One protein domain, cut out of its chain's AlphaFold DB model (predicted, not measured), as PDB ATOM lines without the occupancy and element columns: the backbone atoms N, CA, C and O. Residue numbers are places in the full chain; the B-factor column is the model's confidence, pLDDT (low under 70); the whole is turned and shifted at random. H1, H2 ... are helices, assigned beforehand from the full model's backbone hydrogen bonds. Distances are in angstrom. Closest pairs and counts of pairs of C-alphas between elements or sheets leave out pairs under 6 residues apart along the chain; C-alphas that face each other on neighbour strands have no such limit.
ATOM      1  N   ASP A   4     105.493  61.584  76.682       91.69
ATOM      2  CA  ASP A   4     104.421  62.077  75.819       91.69
ATOM      3  C   ASP A   4     104.895  63.350  75.106       91.69
ATOM      4  O   ASP A   4     104.846  64.460  75.640       91.69
ATOM      5  N   GLN A   5     105.406  63.167  73.889       94.69
ATOM      6  CA  GLN A   5     105.931  64.248  73.066       94.69
ATOM      7  C   GLN A   5     104.871  65.319  72.778       94.69
ATOM      8  O   GLN A   5     105.184  66.507  72.832       94.69
ATOM      9  N   ARG A   6     103.615  64.920  72.528       95.44
ATOM     10  CA  ARG A   6     102.534  65.872  72.231       95.44
ATOM     11  C   ARG A   6     102.236  66.744  73.439       95.44
ATOM     12  O   ARG A   6     102.128  67.957  73.302       95.44
ATOM     13  N   TYR A   7     102.191  66.139  74.622       93.50
ATOM     14  CA  TYR A   7     102.021  66.887  75.862       93.50
ATOM     15  C   TYR A   7     103.135  67.927  76.071       93.50
ATOM     16  O   TYR A   7     102.860  69.074  76.426       93.50
ATOM     17  N   ILE A   8     104.394  67.558  75.810       94.62
ATOM     18  CA  ILE A   8     105.541  68.471  75.940       94.62
ATOM     19  C   ILE A   8     105.441  69.633  74.940       94.62
ATOM     20  O   ILE A   8     105.658  70.786  75.321       94.62
ATOM     21  N   GLU A   9     105.092  69.351  73.684       97.00
ATOM     22  CA  GLU A   9     104.909  70.367  72.639       97.00
ATOM     23  C   GLU A   9     103.763  71.334  72.975       97.00
ATOM     24  O   GLU A   9     103.934  72.553  72.882       97.00
ATOM     25  N   ASP A  10     102.633  70.817  73.458       96.75
ATOM     26  CA  ASP A  10     101.491  71.628  73.887       96.75
ATOM     27  C   ASP A  10     101.860  72.541  75.065       96.75
ATOM     28  O   ASP A  10     101.537  73.736  75.061       96.75
ATOM     29  N   CYS A  11     102.594  72.015  76.052       96.38
ATOM     30  CA  CYS A  11     103.136  72.809  77.154       96.38
ATOM     31  C   CYS A  11     104.076  73.908  76.645       96.38
ATOM     32  O   CYS A  11     103.934  75.066  77.046       96.38
ATOM     33  N   PHE A  12     104.999  73.586  75.735       96.44
ATOM     34  CA  PHE A  12     105.924  74.564  75.166       96.44
ATOM     35  C   PHE A  12     105.176  75.703  74.462       96.44
ATOM     36  O   PHE A  12     105.396  76.875  74.777       96.44
ATOM     37  N   ILE A  13     104.237  75.374  73.569       98.06
ATOM     38  CA  ILE A  13     103.428  76.362  72.839       98.06
ATOM     39  C   ILE A  13     102.600  77.212  73.811       98.06
ATOM     40  O   ILE A  13     102.474  78.425  73.622       98.06
ATOM     41  N   LYS A  14     102.024  76.603  74.853       97.12
ATOM     42  CA  LYS A  14     101.257  77.312  75.884       97.12
ATOM     43  C   LYS A  14     102.118  78.338  76.621       97.12
ATOM     44  O   LYS A  14     101.688  79.481  76.774       97.12
ATOM     45  N   TYR A  15     103.310  77.950  77.068       97.19
ATOM     46  CA  TYR A  15     104.184  78.807  77.873       97.19
ATOM     47  C   TYR A  15     104.864  79.898  77.042       97.19
ATOM     48  O   TYR A  15     104.940  81.039  77.490       97.19
ATOM     49  N   ALA A  16     105.268  79.588  75.807       96.94
ATOM     50  CA  ALA A  16     105.916  80.538  74.899       96.94
ATOM     51  C   ALA A  16     105.022  81.731  74.505       96.94
ATOM     52  O   ALA A  16     105.521  82.763  74.067       96.94
ATOM     53  N   LYS A  17     103.699  81.618  74.681       96.88
ATOM     54  CA  LYS A  17     102.742  82.717  74.453       96.88
ATOM     55  C   LYS A  17     102.765  83.793  75.544       96.88
ATOM     56  O   LYS A  17     102.096  84.814  75.391       96.88
ATOM     57  N   VAL A  18     103.460  83.569  76.659       97.12
ATOM     58  CA  VAL A  18     103.571  84.553  77.740       97.12
ATOM     59  C   VAL A  18     104.816  85.406  77.516       97.12
ATOM     60  O   VAL A  18     105.919  84.878  77.413       97.12
ATOM     61  N   ASP A  19     104.649  86.730  77.467       95.75
ATOM     62  CA  ASP A  19     105.789  87.648  77.425       95.75
ATOM     63  C   ASP A  19     106.553  87.591  78.755       95.75
ATOM     64  O   ASP A  19     106.054  88.007  79.799       95.75
ATOM     65  N   MET A  20     107.760  87.036  78.704       94.19
ATOM     66  CA  MET A  20     108.636  86.808  79.855       94.19
ATOM     67  C   MET A  20     109.797  87.794  79.923       94.19
ATOM     68  O   MET A  20     110.685  87.629  80.767       94.19
ATOM     69  N   ARG A  21     109.831  88.793  79.030       94.44
ATOM     70  CA  ARG A  21     110.951  89.725  78.947       94.44
ATOM     71  C   ARG A  21     111.155  90.404  80.299       94.44
ATOM     72  O   ARG A  21     110.225  90.975  80.863       94.44
ATOM     73  N   SER A  22     112.374  90.311  80.822       93.75
ATOM     74  CA  SER A  22     112.729  90.937  82.093       93.75
ATOM     75  C   SER A  22     112.836  92.451  81.955       93.75
ATOM     76  O   SER A  22     113.294  92.961  80.930       93.75
ATOM     77  N   ASP A  23     112.476  93.153  83.025       93.81
ATOM     78  CA  ASP A  23     112.711  94.586  83.173       93.81
ATOM     79  C   ASP A  23     113.922  94.818  84.080       93.81
ATOM     80  O   ASP A  23     113.872  94.597  85.289       93.81
ATOM     81  N   VAL A  24     115.020  95.280  83.480       91.56
ATOM     82  CA  VAL A  24     116.293  95.543  84.168       91.56
ATOM     83  C   VAL A  24     116.220  96.700  85.164       91.56
ATOM     84  O   VAL A  24     117.099  96.832  86.011       91.56
ATOM     85  N   SER A  25     115.196  97.551  85.063       94.25
ATOM     86  CA  SER A  25     114.983  98.662  85.992       94.25
ATOM     87  C   SER A  25     114.222  98.245  87.255       94.25
ATOM     88  O   SER A  25     114.258  98.950  88.268       94.25
ATOM     89  N   SER A  26     113.562  97.082  87.226       92.31
ATOM     90  CA  SER A  26     112.800  96.560  88.355       92.31
ATOM     91  C   SER A  26     113.718  95.970  89.427       92.31
ATOM     92  O   SER A  26     114.655  95.228  89.142       92.31
ATOM     93  N   LYS A  27     113.412  96.263  90.696       91.38
ATOM     94  CA  LYS A  27     114.074  95.656  91.867       91.38
ATOM     95  C   LYS A  27     113.358  94.398  92.375       91.38
ATOM     96  O   LYS A  27     113.754  93.840  93.394       91.38
ATOM     97  N   GLN A  28     112.271  93.987  91.719       87.25
ATOM     98  CA  GLN A  28     111.496  92.807  92.103       87.25
ATOM     99  C   GLN A  28     112.098  91.539  91.483       87.25
ATOM    100  O   GLN A  28     112.589  91.571  90.361       87.25
ATOM    101  N   VAL A  29     112.007  90.409  92.192       82.75
ATOM    102  CA  VAL A  29     112.478  89.093  91.706       82.75
ATOM    103  C   VAL A  29     111.694  88.639  90.465       82.75
ATOM    104  O   VAL A  29     112.262  88.056  89.547       82.75
ATOM    105  N   LEU A  30     110.402  88.968  90.405       86.44
ATOM    106  CA  LEU A  30     109.575  88.888  89.202       86.44
ATOM    107  C   LEU A  30     109.461  90.297  88.627       86.44
ATOM    108  O   LEU A  30     108.576  91.072  88.986       86.44
ATOM    109  N   THR A  31     110.419  90.634  87.774       90.56
ATOM    110  CA  THR A  31     110.581  91.972  87.205       90.56
ATOM    111  C   THR A  31     109.378  92.436  86.382       90.56
ATOM    112  O   THR A  31     109.154  93.641  86.304       90.56
ATOM    113  N   THR A  32     108.581  91.515  85.816       92.50
ATOM    114  CA  THR A  32     107.396  91.847  85.007       92.50
ATOM    115  C   THR A  32     106.150  91.017  85.353       92.50
ATOM    116  O   THR A  32     106.251  89.883  85.834       92.50
ATOM    117  N   PRO A  33     104.934  91.530  85.069       92.69
ATOM    118  CA  PRO A  33     103.688  90.791  85.296       92.69
ATOM    119  C   PRO A  33     103.601  89.459  84.539       92.69
ATOM    120  O   PRO A  33     102.997  88.508  85.036       92.69
ATOM    121  N   GLY A  34     104.208  89.370  83.352       94.56
ATOM    122  CA  GLY A  34     104.227  88.143  82.555       94.56
ATOM    123  C   GLY A  34     104.979  87.001  83.241       94.56
ATOM    124  O   GLY A  34     104.500  85.870  83.236       94.56
ATOM    125  N   GLN A  35     106.055  87.317  83.967       94.38
ATOM    126  CA  GLN A  35     106.792  86.352  84.791       94.38
ATOM    127  C   GLN A  35     105.921  85.771  85.901       94.38
ATOM    128  O   GLN A  35     105.856  84.553  86.068       94.38
ATOM    129  N   LYS A  36     105.164  86.624  86.601       93.12
ATOM    130  CA  LYS A  36     104.199  86.171  87.609       93.12
ATOM    131  C   LYS A  36     103.083  85.325  86.991       93.12
ATOM    132  O   LYS A  36     102.691  84.310  87.560       93.12
ATOM    133  N   LYS A  37     102.586  85.717  85.816       94.50
ATOM    134  CA  LYS A  37     101.548  84.974  85.093       94.50
ATOM    135  C   LYS A  37     102.022  83.575  84.699       94.50
ATOM    136  O   LYS A  37     101.292  82.617  84.937       94.50
ATOM    137  N   LEU A  38     103.218  83.444  84.120       95.06
ATOM    138  CA  LEU A  38     103.748  82.136  83.737       95.06
ATOM    139  C   LEU A  38     103.992  81.252  84.965       95.06
ATOM    140  O   LEU A  38     103.625  80.081  84.938       95.06
ATOM    141  N   ALA A  39     104.537  81.815  86.047       92.44
ATOM    142  CA  ALA A  39     104.766  81.084  87.292       92.44
ATOM    143  C   ALA A  39     103.471  80.464  87.850       92.44
ATOM    144  O   ALA A  39     103.453  79.285  88.195       92.44
ATOM    145  N   LEU A  40     102.367  81.221  87.862       93.12
ATOM    146  CA  LEU A  40     101.061  80.711  88.292       93.12
ATOM    147  C   LEU A  40     100.541  79.588  87.384       93.12
ATOM    148  O   LEU A  40     100.084  78.566  87.889       93.12
ATOM    149  N   ILE A  41     100.660  79.746  86.060       95.00
ATOM    150  CA  ILE A  41     100.254  78.714  85.092       95.00
ATOM    151  C   ILE A  41     101.013  77.407  85.349       95.00
ATOM    152  O   ILE A  41     100.399  76.345  85.421       95.00
ATOM    153  N   VAL A  42     102.336  77.491  85.510       93.75
ATOM    154  CA  VAL A  42     103.186  76.321  85.756       93.75
ATOM    155  C   VAL A  42     102.853  75.681  87.105       93.75
ATOM    156  O   VAL A  42     102.752  74.460  87.174       93.75
ATOM    157  N   CYS A  43     102.619  76.466  88.162       93.25
ATOM    158  CA  CYS A  43     102.200  75.922  89.455       93.25
ATOM    159  C   CYS A  43     100.881  75.153  89.369       93.25
ATOM    160  O   CYS A  43     100.769  74.067  89.937       93.25
ATOM    161  N   ASP A  44      99.888  75.686  88.663       93.56
ATOM    162  CA  ASP A  44      98.605  75.004  88.501       93.56
ATOM    163  C   ASP A  44      98.740  73.716  87.684       93.56
ATOM    164  O   ASP A  44      98.100  72.713  88.002       93.56
ATOM    165  N   ASP A  45      99.584  73.714  86.651       93.75
ATOM    166  CA  ASP A  45      99.837  72.518  85.850       93.75
ATOM    167  C   ASP A  45     100.614  71.455  86.647       93.75
ATOM    168  O   ASP A  45     100.255  70.279  86.600       93.75
ATOM    169  N   LEU A  46     101.597  71.851  87.464       92.31
ATOM    170  CA  LEU A  46     102.313  70.941  88.367       92.31
ATOM    171  C   LEU A  46     101.384  70.310  89.412       92.31
ATOM    172  O   LEU A  46     101.449  69.099  89.627       92.31
ATOM    173  N   LYS A  47     100.467  71.092  90.003       91.69
ATOM    174  CA  LYS A  47      99.456  70.570  90.941       91.69
ATOM    175  C   LYS A  47      98.565  69.512  90.289       91.69
ATOM    176  O   LYS A  47      98.282  68.491  90.908       91.69
ATOM    177  N   LYS A  48      98.140  69.725  89.038       91.00
ATOM    178  CA  LYS A  48      97.316  68.752  88.290       91.00
ATOM    179  C   LYS A  48      98.055  67.445  88.007       91.00
ATOM    180  O   LYS A  48      97.415  66.403  87.920       91.00
TER     181      LYS A  48
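Overview. This is residues 4 to 48 of the 56 residues of the protein "Peptidase T" of Ligilactobacillus ruminis (UniProt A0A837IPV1). The longest helix, H2, and a shorter one, H1, run opposite ways as a narrow, open V, nearest where the end of H1 comes by the early part of H2; a long loop, residues 17 to 32, swings out beyond that end and folds back. Residues 4 to 10, of which 5 to 10 belong to H1, stick out free. The 45 printed residues hold two named helices, H1 then H2, and no named strand: all helix. The whole is loose, with a radius of gyration of the C-alphas of 12.4 A, spanning 39 by 19 by 10 A.

Arrangement. H2, residues 33 to 48, and H1, residues 5 to 16, are close but not clearly touching; their closest C-alphas, those of Leu 38 and Tyr 15, are 6.8 A apart. They run opposite ways at a shallow tilt of 27 degrees. In both helices every O i to N i+4 pair is within hydrogen-bond range.

Along the chain. H2 measures 23.1 A, ending at C-alpha 48 (97.316, 68.752, 88.290). H1 measures 16.4 A, beginning at C-alpha 5 (105.931, 64.248, 73.066).

Size, cuts and confidence. The C-alphas of Asp 4 and Ser 25, the two farthest apart, are 39.4 A apart. The link from H1 to H2 is long, 16 residues. The printed part has no cut, and no printed residue is under 70 in pLDDT.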